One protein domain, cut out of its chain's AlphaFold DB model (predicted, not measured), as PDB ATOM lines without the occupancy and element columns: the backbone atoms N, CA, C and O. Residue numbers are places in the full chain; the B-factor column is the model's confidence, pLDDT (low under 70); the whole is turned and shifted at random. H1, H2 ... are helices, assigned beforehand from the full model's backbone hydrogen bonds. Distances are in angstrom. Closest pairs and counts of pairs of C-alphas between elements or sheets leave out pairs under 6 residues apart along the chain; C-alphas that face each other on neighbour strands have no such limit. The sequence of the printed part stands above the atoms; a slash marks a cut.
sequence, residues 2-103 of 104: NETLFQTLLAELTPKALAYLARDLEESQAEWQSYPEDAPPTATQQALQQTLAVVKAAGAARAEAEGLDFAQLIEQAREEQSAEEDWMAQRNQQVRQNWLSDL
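Overview. This is residues 2 to 103 of the 104 residues of an uncharacterized protein of Anaerolineae bacterium (UniProt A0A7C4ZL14). H2 and H3 make a helical hairpin, and a long helix, H4, starts at its open end, packs with residues 70 to 78 on residues 15 to 23 of H2 to make a corner, and sticks out from there as a free arm with residues 82 to 103; the short H1 packs on residues 54 to 58 of H3. The printed part has 102 residues with four named helices, H1, H2, H3 and H4 in that order, and no named strand: all helix. It is loose, with a radius of gyration of the C-alphas of 18.2 A, and flat, spanning 61 by 38 by 20 A; the arm makes the length.

Along the chain. H4, residues 70 to 101, is 47.0 A long, from C-alpha 70 at (-35.421, -34.308, -18.419) to C-alpha 101 at (-11.813, 6.212, -15.226). H3, residues 42 to 65, measures 35.1 A, and H2, residues 15 to 34, 28.6 A. H1, residues 2 to 10, is 12.5 A long and begins with C-alpha 2 at (-28.195, -46.035, 2.365).

Arrangement. Residues 70 to 78 of H4 touch residues 15 to 23 of H2, the closest C-alphas being those of Ala 19 and Ile 74, 4.7 A apart; the tilt of 69 degrees is steep, only just short of about perpendicular. H3 is the hub, touching the other three. It touches H4 by residues 59 to 64, closest at the C-alphas of Ala 60 and Phe 70, 5.2 A. The hairpin of H2 and H3 has a shallow tilt of 29 degrees, opposite ways, with the C-alphas of Pro 15 and Gly 59 closest at 5.4 A. H1 touches residues 54 to 58 of H3, closest at Leu 10 and Ala 58, whose C-alphas are 6.6 A apart, at a steep tilt of 40 degrees. H1 and H4 are apart. The packing is mostly crossed, with 1 of 4 touching pairs at a shallow tilt. In H1, H2, H3 and H4 every O i to N i+4 pair is within hydrogen-bond range.

Size, cuts and confidence. The C-alphas farthest apart, of Thr 4 and Leu 103, are 60.8 A apart. Without its free stretches, residues 33 to 38 and 82 to 103, the body spans 38 by 31 by 13 A. The printed part has no cut and no long link. Mean pLDDT of the printed part is 87.6; residues 2, 3, 83, 99, 102 and 103 are under 70.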
ATOM      1  N   ASN A   2     -28.229 -47.450   2.804       60.69
ATOM      2  CA  ASN A   2     -28.195 -46.035   2.365       60.69
ATOM      3  C   ASN A   2     -28.940 -45.736   1.055       60.69
ATOM      4  O   ASN A   2     -29.405 -44.619   0.863       60.69
ATOM      5  N   GLU A   3     -29.076 -46.716   0.164       64.56
ATOM      6  CA  GLU A   3     -29.646 -46.495  -1.168       64.56
ATOM      7  C   GLU A   3     -31.143 -46.151  -1.122       64.56
ATOM      8  O   GLU A   3     -31.583 -45.220  -1.787       64.56
ATOM      9  N   THR A   4     -31.914 -46.821  -0.259       76.25
ATOM     10  CA  THR A   4     -33.353 -46.563  -0.096       76.25
ATOM     11  C   THR A   4     -33.629 -45.171   0.469       76.25
ATOM     12  O   THR A   4     -34.521 -44.490  -0.015       76.25
ATOM     13  N   LEU A   5     -32.851 -44.718   1.461       81.94
ATOM     14  CA  LEU A   5     -33.005 -43.372   2.020       81.94
ATOM     15  C   LEU A   5     -32.668 -42.302   0.977       81.94
ATOM     16  O   LEU A   5     -33.395 -41.324   0.849       81.94
ATOM     17  N   PHE A   6     -31.590 -42.505   0.216       81.50
ATOM     18  CA  PHE A   6     -31.199 -41.593  -0.850       81.50
ATOM     19  C   PHE A   6     -32.265 -41.510  -1.949       81.50
ATOM     20  O   PHE A   6     -32.660 -40.416  -2.327       81.50
ATOM     21  N   GLN A   7     -32.811 -42.643  -2.398       80.44
ATOM     22  CA  GLN A   7     -33.907 -42.656  -3.373       80.44
ATOM     23  C   GLN A   7     -35.170 -41.959  -2.846       80.44
ATOM     24  O   GLN A   7     -35.809 -41.225  -3.593       80.44
ATOM     25  N   THR A   8     -35.505 -42.117  -1.560       85.38
ATOM     26  CA  THR A   8     -36.606 -41.366  -0.931       85.38
ATOM     27  C   THR A   8     -36.340 -39.862  -0.922       85.38
ATOM     28  O   THR A   8     -37.263 -39.091  -1.134       85.38
ATOM     29  N   LEU A   9     -35.093 -39.434  -0.713       86.25
ATOM     30  CA  LEU A   9     -34.718 -38.017  -0.778       86.25
ATOM     31  C   LEU A   9     -34.696 -37.461  -2.209       86.25
ATOM     32  O   LEU A   9     -34.798 -36.250  -2.359       86.25
ATOM     33  N   LEU A  10     -34.523 -38.310  -3.232       88.94
ATOM     34  CA  LEU A  10     -34.605 -37.934  -4.654       88.94
ATOM     35  C   LEU A  10     -36.037 -37.949  -5.206       88.94
ATOM     36  O   LEU A  10     -36.350 -37.182  -6.119       88.94
ATOM     37  N   ALA A  11     -36.937 -38.745  -4.607       84.94
ATOM     38  CA  ALA A  11     -38.340 -38.337  -4.504       84.94
ATOM     39  C   ALA A  11     -38.394 -36.995  -3.729       84.94
ATOM     40  O   ALA A  11     -37.360 -36.435  -3.503       84.94
ATOM     41  N   GLU A  12     -39.473 -36.353  -3.317       89.56
ATOM     42  CA  GLU A  12     -39.406 -34.962  -2.764       89.56
ATOM     43  C   GLU A  12     -38.816 -33.830  -3.666       89.56
ATOM     44  O   GLU A  12     -39.395 -32.748  -3.696       89.56
ATOM     45  N   LEU A  13     -37.734 -34.020  -4.434       90.94
ATOM     46  CA  LEU A  13     -37.116 -33.016  -5.301       90.94
ATOM     47  C   LEU A  13     -37.911 -32.801  -6.591       90.94
ATOM     48  O   LEU A  13     -38.455 -33.732  -7.189       90.94
ATOM     49  N   THR A  14     -37.953 -31.553  -7.056       93.00
ATOM     50  CA  THR A  14     -38.562 -31.211  -8.348       93.00
ATOM     51  C   THR A  14     -37.694 -31.713  -9.510       93.00
ATOM     52  O   THR A  14     -36.477 -31.854  -9.341       93.00
ATOM     53  N   PRO A  15     -38.261 -31.918 -10.717       93.94
ATOM     54  CA  PRO A  15     -37.466 -32.234 -11.904       93.94
ATOM     55  C   PRO A  15     -36.348 -31.215 -12.142       93.94
ATOM     56  O   PRO A  15     -35.219 -31.598 -12.430       93.94
ATOM     57  N   LYS A  16     -36.620 -29.920 -11.930       93.75
ATOM     58  CA  LYS A  16     -35.607 -28.866 -12.074       93.75
ATOM     59  C   LYS A  16     -34.440 -29.043 -11.092       93.75
ATOM     60  O   LYS A  16     -33.288 -28.958 -11.498       93.75
ATOM     61  N   ALA A  17     -34.715 -29.331  -9.818       94.00
ATOM     62  CA  ALA A  17     -33.664 -29.560  -8.822       94.00
ATOM     63  C   ALA A  17     -32.798 -30.785  -9.162       94.00
ATOM     64  O   ALA A  17     -31.576 -30.744  -9.023       94.00
ATOM     65  N   LEU A  18     -33.423 -31.857  -9.654       95.31
ATOM     66  CA  LEU A  18     -32.711 -33.049 -10.116       95.31
ATOM     67  C   LEU A  18     -31.851 -32.762 -11.354       95.31
ATOM     68  O   LEU A  18     -30.763 -33.321 -11.470       95.31
ATOM     69  N   ALA A  19     -32.306 -31.885 -12.253       96.44
ATOM     70  CA  ALA A  19     -31.551 -31.482 -13.436       96.44
ATOM     71  C   ALA A  19     -30.281 -30.695 -13.073       96.44
ATOM     72  O   ALA A  19     -29.214 -31.019 -13.590       96.44
ATOM     73  N   TYR A  20     -30.359 -29.750 -12.126       94.31
ATOM     74  CA  TYR A  20     -29.169 -29.067 -11.596       94.31
ATOM     75  C   TYR A  20     -28.175 -30.046 -10.968       94.31
ATOM     76  O   TYR A  20     -26.987 -29.995 -11.263       94.31
ATOM     77  N   LEU A  21     -28.657 -30.989 -10.151       94.50
ATOM     78  CA  LEU A  21     -27.782 -31.978  -9.525       94.50
ATOM     79  C   LEU A  21     -27.104 -32.888 -10.562       94.50
ATOM     80  O   LEU A  21     -25.928 -33.221 -10.422       94.50
ATOM     81  N   ALA A  22     -27.839 -33.307 -11.596       96.25
ATOM     82  CA  ALA A  22     -27.278 -34.095 -12.687       96.25
ATOM     83  C   ALA A  22     -26.210 -33.304 -13.456       96.25
ATOM     84  O   ALA A  22     -25.133 -33.846 -13.696       96.25
ATOM     85  N   ARG A  23     -26.480 -32.030 -13.776       95.88
ATOM     86  CA  ARG A  23     -25.518 -31.119 -14.406       95.88
ATOM     87  C   ARG A  23     -24.231 -31.015 -13.588       95.88
ATOM     88  O   ARG A  23     -23.166 -31.271 -14.137       95.88
ATOM     89  N   ASP A  24     -24.323 -30.699 -12.298       94.12
ATOM     90  CA  ASP A  24     -23.144 -30.480 -11.441       94.12
ATOM     91  C   ASP A  24     -22.237 -31.713 -11.394       94.12
ATOM     92  O   ASP A  24     -21.008 -31.621 -11.425       94.12
ATOM     93  N   LEU A  25     -22.849 -32.899 -11.351       94.44
ATOM     94  CA  LEU A  25     -22.130 -34.169 -11.379       94.44
ATOM     95  C   LEU A  25     -21.484 -34.446 -12.746       94.44
ATOM     96  O   LEU A  25     -20.399 -35.024 -12.790       94.44
ATOM     97  N   GLU A  26     -22.126 -34.063 -13.853       95.19
ATOM     98  CA  GLU A  26     -21.546 -34.162 -15.198       95.19
ATOM     99  C   GLU A  26     -20.381 -33.189 -15.395       95.19
ATOM    100  O   GLU A  26     -19.363 -33.575 -15.966       95.19
ATOM    101  N   GLU A  27     -20.507 -31.956 -14.907       92.38
ATOM    102  CA  GLU A  27     -19.446 -30.945 -14.968       92.38
ATOM    103  C   GLU A  27     -18.241 -31.369 -14.142       92.38
ATOM    104  O   GLU A  27     -17.137 -31.421 -14.675       92.38
ATOM    105  N   SER A  28     -18.460 -31.826 -12.907       90.25
ATOM    106  CA  SER A  28     -17.385 -32.373 -12.070       90.25
ATOM    107  C   SER A  28     -16.653 -33.531 -12.765       90.25
ATOM    108  O   SER A  28     -15.427 -33.613 -12.736       90.25
ATOM    109  N   GLN A  29     -17.381 -34.433 -13.441       91.12
ATOM    110  CA  GLN A  29     -16.759 -35.526 -14.201       91.12
ATOM    111  C   GLN A  29     -15.960 -35.023 -15.410       91.12
ATOM    112  O   GLN A  29     -14.895 -35.571 -15.698       91.12
ATOM    113  N   ALA A  30     -16.460 -34.012 -16.123       91.75
ATOM    114  CA  ALA A  30     -15.767 -33.408 -17.258       91.75
ATOM    115  C   ALA A  30     -14.506 -32.640 -16.821       91.75
ATOM    116  O   ALA A  30     -13.468 -32.720 -17.486       91.75
ATOM    117  N   GLU A  31     -14.565 -31.957 -15.675       90.38
ATOM    118  CA  GLU A  31     -13.424 -31.279 -15.062       90.38
ATOM    119  C   GLU A  31     -12.309 -32.269 -14.742       90.38
ATOM    120  O   GLU A  31     -11.181 -32.052 -15.163       90.38
ATOM    121  N   TRP A  32     -12.606 -33.404 -14.106       91.06
ATOM    122  CA  TRP A  32     -11.579 -34.407 -13.787       91.06
ATOM    123  C   TRP A  32     -10.977 -35.083 -15.019       91.06
ATOM    124  O   TRP A  32      -9.839 -35.544 -14.978       91.06
ATOM    125  N   GLN A  33     -11.723 -35.174 -16.123       88.12
ATOM    126  CA  GLN A  33     -11.162 -35.644 -17.393       88.12
ATOM    127  C   GLN A  33     -10.184 -34.624 -17.986       88.12
ATOM    128  O   GLN A  33      -9.217 -35.016 -18.639       88.12
ATOM    129  N   SER A  34     -10.431 -33.336 -17.743       93.19
ATOM    130  CA  SER A  34      -9.588 -32.229 -18.203       93.19
ATOM    131  C   SER A  34      -8.387 -31.982 -17.280       93.19
ATOM    132  O   SER A  34      -7.310 -31.656 -17.773       93.19
ATOM    133  N   TYR A  35      -8.558 -32.207 -15.971       93.12
ATOM    134  CA  TYR A  35      -7.571 -32.033 -14.899       93.12
ATOM    135  C   TYR A  35      -7.507 -33.289 -14.007       93.12
ATOM    136  O   TYR A  35      -8.058 -33.317 -12.900       93.12
ATOM    137  N   PRO A  36      -6.873 -34.379 -14.479       91.12
ATOM    138  CA  PRO A  36      -6.837 -35.649 -13.750       91.12
ATOM    139  C   PRO A  36      -6.136 -35.585 -12.387       91.12
ATOM    140  O   PRO A  36      -6.377 -36.441 -11.537       91.12
ATOM    141  N   GLU A  37      -5.259 -34.606 -12.171       92.94
ATOM    142  CA  GLU A  37      -4.553 -34.361 -10.911       92.94
ATOM    143  C   GLU A  37      -5.474 -33.929  -9.763       92.94
ATOM    144  O   GLU A  37      -5.182 -34.237  -8.606       92.94
ATOM    145  N   ASP A  38      -6.593 -33.281 -10.088       90.56
ATOM    146  CA  ASP A  38      -7.602 -32.821  -9.130       90.56
ATOM    147  C   ASP A  38      -8.712 -33.863  -8.923       90.56
ATOM    148  O   ASP A  38      -9.601 -33.704  -8.080       90.56
ATOM    149  N   ALA A  39      -8.664 -34.964  -9.682       91.50
ATOM    150  CA  ALA A  39      -9.662 -36.010  -9.612       91.50
ATOM    151  C   ALA A  39      -9.632 -36.706  -8.237       91.50
ATOM    152  O   ALA A  39      -8.566 -37.077  -7.729       91.50
ATOM    153  N   PRO A  40     -10.800 -36.976  -7.627       92.31
ATOM    154  CA  PRO A  40     -10.850 -37.716  -6.377       92.31
ATOM    155  C   PRO A  40     -10.381 -39.166  -6.594       92.31
ATOM    156  O   PRO A  40     -10.273 -39.631  -7.732       92.31
ATOM    157  N   PRO A  41     -10.145 -39.947  -5.524       96.00
ATOM    158  CA  PRO A  41      -9.788 -41.356  -5.658       96.00
ATOM    159  C   PRO A  41     -10.782 -42.128  -6.538       96.00
ATOM    160  O   PRO A  41     -11.986 -41.877  -6.498       96.00
ATOM    161  N   THR A  42     -10.303 -43.124  -7.285       93.06
ATOM    162  CA  THR A  42     -11.114 -43.875  -8.263       93.06
ATOM    163  C   THR A  42     -12.405 -44.453  -7.677       93.06
ATOM    164  O   THR A  42     -13.441 -44.437  -8.336       93.06
ATOM    165  N   ALA A  43     -12.382 -44.920  -6.425       92.69
ATOM    166  CA  ALA A  43     -13.582 -45.413  -5.745       92.69
ATOM    167  C   ALA A  43     -14.661 -44.323  -5.594       92.69
ATOM    168  O   ALA A  43     -15.847 -44.590  -5.776       92.69
ATOM    169  N   THR A  44     -14.251 -43.086  -5.311       92.06
ATOM    170  CA  THR A  44     -15.144 -41.927  -5.223       92.06
ATOM    171  C   THR A  44     -15.687 -41.549  -6.595       92.06
ATOM    172  O   THR A  44     -16.885 -41.308  -6.717       92.06
ATOM    173  N   GLN A  45     -14.855 -41.572  -7.641       91.31
ATOM    174  CA  GLN A  45     -15.315 -41.330  -9.014       91.31
ATOM    175  C   GLN A  45     -16.396 -42.341  -9.432       91.31
ATOM    176  O   GLN A  45     -17.444 -41.954  -9.942       91.31
ATOM    177  N   GLN A  46     -16.182 -43.633  -9.152       92.38
ATOM    178  CA  GLN A  46     -17.160 -44.690  -9.439       92.38
ATOM    179  C   GLN A  46     -18.465 -44.499  -8.661       92.38
ATOM    180  O   GLN A  46     -19.545 -44.650  -9.231       92.38
ATOM    181  N   ALA A  47     -18.379 -44.140  -7.376       88.62
ATOM    182  CA  ALA A  47     -19.557 -43.840  -6.570       88.62
ATOM    183  C   ALA A  47     -20.345 -42.653  -7.149       88.62
ATOM    184  O   ALA A  47     -21.559 -42.745  -7.293       88.62
ATOM    185  N   LEU A  48     -19.663 -41.580  -7.561       91.25
ATOM    186  CA  LEU A  48     -20.298 -40.401  -8.158       91.25
ATOM    187  C   LEU A  48     -20.918 -40.701  -9.529       91.25
ATOM    188  O   LEU A  48     -21.998 -40.199  -9.832       91.25
ATOM    189  N   GLN A  49     -20.305 -41.575 -10.328       93.56
ATOM    190  CA  GLN A  49     -20.895 -42.044 -11.583       93.56
ATOM    191  C   GLN A  49     -22.178 -42.857 -11.346       93.56
ATOM    192  O   GLN A  49     -23.168 -42.676 -12.055       93.56
ATOM    193  N   GLN A  50     -22.191 -43.720 -10.326       92.81
ATOM    194  CA  GLN A  50     -23.400 -44.443  -9.918       92.81
ATOM    195  C   GLN A  50     -24.475 -43.477  -9.410       92.81
ATOM    196  O   GLN A  50     -25.629 -43.581  -9.818       92.81
ATOM    197  N   THR A  51     -24.101 -42.497  -8.580       92.00
ATOM    198  CA  THR A  51     -25.014 -41.450  -8.104       92.00
ATOM    199  C   THR A  51     -25.635 -40.679  -9.265       92.00
ATOM    200  O   THR A  51     -26.853 -40.529  -9.290       92.00
ATOM    201  N   LEU A  52     -24.841 -40.262 -10.257       94.94
ATOM    202  CA  LEU A  52     -25.345 -39.588 -11.455       94.94
ATOM    203  C   LEU A  52     -26.385 -40.443 -12.191       94.94
ATOM    204  O   LEU A  52     -27.437 -39.934 -12.575       94.94
ATOM    205  N   ALA A  53     -26.130 -41.743 -12.355       94.12
ATOM    206  CA  ALA A  53     -27.084 -42.647 -12.992       94.12
ATOM    207  C   ALA A  53     -28.415 -42.728 -12.219       94.12
ATOM    208  O   ALA A  53     -29.482 -42.671 -12.832       94.12
ATOM    209  N   VAL A  54     -28.368 -42.796 -10.882       93.94
ATOM    210  CA  VAL A  54     -29.576 -42.803 -10.035       93.94
ATOM    211  C   VAL A  54     -30.334 -41.479 -10.135       93.94
ATOM    212  O   VAL A  54     -31.551 -41.487 -10.307       93.94
ATOM    213  N   VAL A  55     -29.632 -40.343 -10.071       95.19
ATOM    214  CA  VAL A  55     -30.240 -39.008 -10.192       95.19
ATOM    215  C   VAL A  55     -30.915 -38.845 -11.552       95.19
ATOM    216  O   VAL A  55     -32.064 -38.415 -11.604       95.19
ATOM    217  N   LYS A  56     -30.259 -39.256 -12.645       95.94
ATOM    218  CA  LYS A  56     -30.847 -39.211 -13.990       95.94
ATOM    219  C   LYS A  56     -32.089 -40.080 -14.125       95.94
ATOM    220  O   LYS A  56     -33.070 -39.638 -14.716       95.94
ATOM    221  N   ALA A  57     -32.071 -41.289 -13.568       94.69
ATOM    222  CA  ALA A  57     -33.236 -42.169 -13.587       94.69
ATOM    223  C   ALA A  57     -34.414 -41.570 -12.799       94.69
ATOM    224  O   ALA A  57     -35.543 -41.564 -13.288       94.69
ATOM    225  N   ALA A  58     -34.150 -41.019 -11.610       93.69
ATOM    226  CA  ALA A  58     -35.166 -40.353 -10.796       93.69
ATOM    227  C   ALA A  58     -35.728 -39.101 -11.491       93.69
ATOM    228  O   ALA A  58     -36.941 -38.896 -11.522       93.69
ATOM    229  N   GLY A  59     -34.850 -38.290 -12.083       94.75
ATOM    230  CA  GLY A  59     -35.211 -37.089 -12.826       94.75
ATOM    231  C   GLY A  59     -36.056 -37.385 -14.057       94.75
ATOM    232  O   GLY A  59     -37.100 -36.763 -14.230       94.75
ATOM    233  N   ALA A  60     -35.669 -38.384 -14.856       95.62
ATOM    234  CA  ALA A  60     -36.435 -38.826 -16.018       95.62
ATOM    235  C   ALA A  60     -37.844 -39.292 -15.632       95.62
ATOM    236  O   ALA A  60     -38.818 -38.822 -16.212       95.62
ATOM    237  N   ALA A  61     -37.965 -40.136 -14.601       93.19
ATOM    238  CA  ALA A  61     -39.261 -40.625 -14.136       93.19
ATOM    239  C   ALA A  61     -40.182 -39.494 -13.640       93.19
ATOM    240  O   ALA A  61     -41.394 -39.537 -13.850       93.19
ATOM    241  N   ARG A  62     -39.622 -38.467 -12.986       92.38
ATOM    242  CA  ARG A  62     -40.400 -37.309 -12.517       92.38
ATOM    243  C   ARG A  62     -40.770 -36.350 -13.640       92.38
ATOM    244  O   ARG A  62     -41.913 -35.916 -13.697       92.38
ATOM    245  N   ALA A  63     -39.834 -36.041 -14.531       93.88
ATOM    246  CA  ALA A  63     -40.098 -35.194 -15.688       93.88
ATOM    247  C   ALA A  63     -41.189 -35.806 -16.578       93.88
ATOM    248  O   ALA A  63     -42.115 -35.102 -16.968       93.88
ATOM    249  N   GLU A  64     -41.148 -37.123 -16.807       94.31
ATOM    250  CA  GLU A  64     -42.171 -37.845 -17.570       94.31
ATOM    251  C   GLU A  64     -43.570 -37.693 -16.949       94.31
ATOM    252  O   GLU A  64     -44.537 -37.432 -17.667       94.31
ATOM    253  N   ALA A  65     -43.683 -37.767 -15.618       90.81
ATOM    254  CA  ALA A  65     -44.949 -37.565 -14.908       90.81
ATOM    255  C   ALA A  65     -45.523 -36.142 -15.066       90.81
ATOM    256  O   ALA A  65     -46.733 -35.947 -14.941       90.81
ATOM    257  N   GLU A  66     -44.669 -35.161 -15.362       91.75
ATOM    258  CA  GLU A  66     -45.033 -33.763 -15.614       91.75
ATOM    259  C   GLU A  66     -45.103 -33.423 -17.118       91.75
ATOM    260  O   GLU A  66     -45.414 -32.288 -17.479       91.75
ATOM    261  N   GLY A  67     -44.855 -34.392 -18.011       93.19
ATOM    262  CA  GLY A  67     -44.830 -34.180 -19.463       93.19
ATOM    263  C   GLY A  67     -43.622 -33.377 -19.959       93.19
ATOM    264  O   GLY A  67     -43.704 -32.721 -20.997       93.19
ATOM    265  N   LEU A  68     -42.519 -33.403 -19.213       95.31
ATOM    266  CA  LEU A  68     -41.274 -32.691 -19.494       95.31
ATOM    267  C   LEU A  68     -40.192 -33.650 -20.011       95.31
ATOM    268  O   LEU A  68     -40.171 -34.831 -19.664       95.31
ATOM    269  N   ASP A  69     -39.247 -33.122 -20.791       96.19
ATOM    270  CA  ASP A  69     -38.028 -33.839 -21.174       96.19
ATOM    271  C   ASP A  69     -36.898 -33.504 -20.193       96.19
ATOM    272  O   ASP A  69     -36.407 -32.374 -20.133       96.19
ATOM    273  N   PHE A  70     -36.472 -34.498 -19.415       96.75
ATOM    274  CA  PHE A  70     -35.421 -34.308 -18.419       96.75
ATOM    275  C   PHE A  70     -34.070 -33.924 -19.035       96.75
ATOM    276  O   PHE A  70     -33.329 -33.160 -18.423       96.75
ATOM    277  N   ALA A  71     -33.753 -34.396 -20.245       95.38
ATOM    278  CA  ALA A  71     -32.511 -34.014 -20.914       95.38
ATOM    279  C   ALA A  71     -32.508 -32.517 -21.254       95.38
ATOM    280  O   ALA A  71     -31.510 -31.838 -21.032       95.38
ATOM    281  N   GLN A  72     -33.648 -31.978 -21.700       96.25
ATOM    282  CA  GLN A  72     -33.791 -30.540 -21.939       96.25
ATOM    283  C   GLN A  72     -33.657 -29.722 -20.654       96.25
ATOM    284  O   GLN A  72     -33.079 -28.643 -20.687       96.25
ATOM    285  N   LEU A  73     -34.152 -30.228 -19.520       96.50
ATOM    286  CA  LEU A  73     -33.991 -29.546 -18.233       96.50
ATOM    287  C   LEU A  73     -32.521 -29.478 -17.793       96.50
ATOM    288  O   LEU A  73     -32.120 -28.477 -17.204       96.50
ATOM    289  N   ILE A  74     -31.718 -30.512 -18.075       95.81
ATOM    290  CA  ILE A  74     -30.270 -30.492 -17.806       95.81
ATOM    291  C   ILE A  74     -29.585 -29.436 -18.680       95.81
ATOM    292  O   ILE A  74     -28.815 -28.633 -18.162       95.81
ATOM    293  N   GLU A  75     -29.896 -29.389 -19.977       94.75
ATOM    294  CA  GLU A  75     -29.321 -28.380 -20.880       94.75
ATOM    295  C   GLU A  75     -29.727 -26.953 -20.481       94.75
ATOM    296  O   GLU A  75     -28.877 -26.072 -20.400       94.75
ATOM    297  N   GLN A  76     -30.991 -26.731 -20.109       93.81
ATOM    298  CA  GLN A  76     -31.437 -25.441 -19.564       93.81
ATOM    299  C   GLN A  76     -30.662 -25.057 -18.297       93.81
ATOM    300  O   GLN A  76     -30.275 -23.902 -18.133       93.81
ATOM    301  N   ALA A  77     -30.394 -26.016 -17.406       93.00
ATOM    302  CA  ALA A  77     -29.594 -25.768 -16.210       93.00
ATOM    303  C   ALA A  77     -28.142 -25.371 -16.539       93.00
ATOM    304  O   ALA A  77     -27.551 -24.584 -15.796       93.00
ATOM    305  N   ARG A  78     -27.561 -25.881 -17.634       91.38
ATOM    306  CA  ARG A  78     -26.235 -25.459 -18.127       91.38
ATOM    307  C   ARG A  78     -26.261 -24.025 -18.644       91.38
ATOM    308  O   ARG A  78     -25.419 -23.214 -18.268       91.38
ATOM    309  N   GLU A  79     -27.247 -23.704 -19.477       90.56
ATOM    310  CA  GLU A  79     -27.401 -22.366 -20.059       90.56
ATOM    311  C   GLU A  79     -27.613 -21.291 -18.983       90.56
ATOM    312  O   GLU A  79     -27.010 -20.219 -19.051       90.56
ATOM    313  N   GLU A  80     -28.425 -21.579 -17.960       86.69
ATOM    314  CA  GLU A  80     -28.679 -20.648 -16.855       86.69
ATOM    315  C   GLU A  80     -27.401 -20.317 -16.060       86.69
ATOM    316  O   GLU A  80     -27.190 -19.157 -15.706       86.69
ATOM    317  N   GLN A  81     -26.526 -21.299 -15.816       76.69
ATOM    318  CA  GLN A  81     -25.246 -21.071 -15.134       76.69
ATOM    319  C   GLN A  81     -24.280 -20.256 -15.991       76.69
ATOM    320  O   GLN A  81     -23.707 -19.284 -15.502       76.69
ATOM    321  N   SER A  82     -24.148 -20.597 -17.277       73.25
ATOM    322  CA  SER A  82     -23.321 -19.821 -18.210       73.25
ATOM    323  C   SER A  82     -23.762 -18.356 -18.251       73.25
ATOM    324  O   SER A  82     -22.925 -17.459 -18.245       73.25
ATOM    325  N   ALA A  83     -25.073 -18.096 -18.242       69.06
ATOM    326  CA  ALA A  83     -25.601 -16.737 -18.232       69.06
ATOM    327  C   ALA A  83     -25.253 -15.972 -16.938       69.06
ATOM    328  O   ALA A  83     -24.975 -14.771 -16.991       69.06
ATOM    329  N   GLU A  84     -25.259 -16.641 -15.781       73.12
ATOM    330  CA  GLU A  84     -24.858 -16.041 -14.502       73.12
ATOM    331  C   GLU A  84     -23.355 -15.721 -14.469       73.12
ATOM    332  O   GLU A  84     -22.963 -14.615 -14.076       73.12
ATOM    333  N   GLU A  85     -22.516 -16.649 -14.930       76.06
ATOM    334  CA  GLU A  85     -21.064 -16.471 -15.026       76.06
ATOM    335  C   GLU A  85     -20.699 -15.326 -15.983       76.06
ATOM    336  O   GLU A  85     -19.919 -14.435 -15.620       76.06
ATOM    337  N   ASP A  86     -21.335 -15.276 -17.157       75.44
ATOM    338  CA  ASP A  86     -21.165 -14.205 -18.141       75.44
ATOM    339  C   ASP A  86     -21.604 -12.846 -17.583       75.44
ATOM    340  O   ASP A  86     -20.898 -11.840 -17.732       75.44
ATOM    341  N   TRP A  87     -22.750 -12.792 -16.896       78.31
ATOM    342  CA  TRP A  87     -23.234 -11.565 -16.268       78.31
ATOM    343  C   TRP A  87     -22.274 -11.063 -15.182       78.31
ATOM    344  O   TRP A  87     -21.950  -9.869 -15.131       78.31
ATOM    345  N   MET A  88     -21.762 -11.957 -14.329       74.06
ATOM    346  CA  MET A  88     -20.775 -11.597 -13.310       74.06
ATOM    347  C   MET A  88     -19.457 -11.119 -13.927       74.06
ATOM    348  O   MET A  88     -18.878 -10.136 -13.449       74.06
ATOM    349  N   ALA A  89     -18.991 -11.760 -15.001       80.88
ATOM    350  CA  ALA A  89     -17.794 -11.347 -15.725       80.88
ATOM    351  C   ALA A  89     -17.948  -9.932 -16.309       80.88
ATOM    352  O   ALA A  89     -17.082  -9.078 -16.087       80.88
ATOM    353  N   GLN A  90     -19.081  -9.648 -16.964       77.69
ATOM    354  CA  GLN A  90     -19.398  -8.326 -17.516       77.69
ATOM    355  C   GLN A  90     -19.469  -7.253 -16.425       77.69
ATOM    356  O   GLN A  90     -18.849  -6.193 -16.547       77.69
ATOM    357  N   ARG A  91     -20.153  -7.539 -15.311       78.44
ATOM    358  CA  ARG A  91     -20.226  -6.623 -14.167       78.44
ATOM    359  C   ARG A  91     -18.835  -6.316 -13.606       78.44
ATOM    360  O   ARG A  91     -18.510  -5.154 -13.374       78.44
ATOM    361  N   ASN A  92     -17.996  -7.333 -13.416       79.75
ATOM    362  CA  ASN A  92     -16.633  -7.167 -12.907       79.75
ATOM    363  C   ASN A  92     -15.735  -6.377 -13.869       79.75
ATOM    364  O   ASN A  92     -14.842  -5.648 -13.426       79.75
ATOM    365  N   GLN A  93     -15.944  -6.515 -15.179       81.25
ATOM    366  CA  GLN A  93     -15.255  -5.713 -16.188       81.25
ATOM    367  C   GLN A  93     -15.690  -4.246 -16.119       81.25
ATOM    368  O   GLN A  93     -14.835  -3.361 -16.109       81.25
ATOM    369  N   GLN A  94     -16.993  -3.985 -16.003       77.06
ATOM    370  CA  GLN A  94     -17.533  -2.631 -15.916       77.06
ATOM    371  C   GLN A  94     -17.087  -1.914 -14.633       77.06
ATOM    372  O   GLN A  94     -16.677  -0.758 -14.683       77.06
ATOM    373  N   VAL A  95     -17.071  -2.610 -13.490       78.75
ATOM    374  CA  VAL A  95     -16.532  -2.067 -12.230       78.75
ATOM    375  C   VAL A  95     -15.056  -1.690 -12.377       78.75
ATOM    376  O   VAL A  95     -14.661  -0.616 -11.932       78.75
ATOM    377  N   ARG A  96     -14.248  -2.533 -13.036       73.94
ATOM    378  CA  ARG A  96     -12.833  -2.233 -13.303       73.94
ATOM    379  C   ARG A  96     -12.651  -1.024 -14.219       73.94
ATOM    380  O   ARG A  96     -11.785  -0.203 -13.944       73.94
ATOM    381  N   GLN A  97     -13.452  -0.907 -15.277       78.88
ATOM    382  CA  GLN A  97     -13.411   0.250 -16.176       78.88
ATOM    383  C   GLN A  97     -13.772   1.546 -15.444       78.88
ATOM    384  O   GLN A  97     -13.039   2.520 -15.568       78.88
ATOM    385  N   ASN A  98     -14.827   1.527 -14.626       79.00
ATOM    386  CA  ASN A  98     -15.241   2.689 -13.837       79.00
ATOM    387  C   ASN A  98     -14.171   3.096 -12.807       79.00
ATOM    388  O   ASN A  98     -13.877   4.274 -12.648       79.00
ATOM    389  N   TRP A  99     -13.533   2.125 -12.143       68.88
ATOM    390  CA  TRP A  99     -12.416   2.397 -11.228       68.88
ATOM    391  C   TRP A  99     -11.211   3.040 -11.923       68.88
ATOM    392  O   TRP A  99     -10.555   3.894 -11.335       68.88
ATOM    393  N   LEU A 100     -10.896   2.616 -13.150       70.06
ATOM    394  CA  LEU A 100      -9.801   3.193 -13.930       70.06
ATOM    395  C   LEU A 100     -10.135   4.604 -14.424       70.06
ATOM    396  O   LEU A 100      -9.252   5.453 -14.405       70.06
ATOM    397  N   SER A 101     -11.387   4.870 -14.811       71.38
ATOM    398  CA  SER A 101     -11.813   6.212 -15.226       71.38
ATOM    399  C   SER A 101     -11.894   7.211 -14.073       71.38
ATOM    400  O   SER A 101     -11.695   8.394 -14.297       71.38
ATOM    401  N   ASP A 102     -12.172   6.754 -12.847       66.44
ATOM    402  CA  ASP A 102     -12.210   7.616 -11.653       66.44
ATOM    403  C   ASP A 102     -10.802   8.024 -11.156       66.44
ATOM    404  O   ASP A 102     -10.680   8.872 -10.270       66.44
ATOM    405  N   LEU A 103      -9.738   7.407 -11.688       57.69
ATOM    406  CA  LEU A 103      -8.334   7.685 -11.347       57.69
ATOM    407  C   LEU A 103      -7.625   8.635 -12.332       57.69
ATOM    408  O   LEU A 103      -6.495   9.040 -12.046       57.69
TER     409      LEU A 103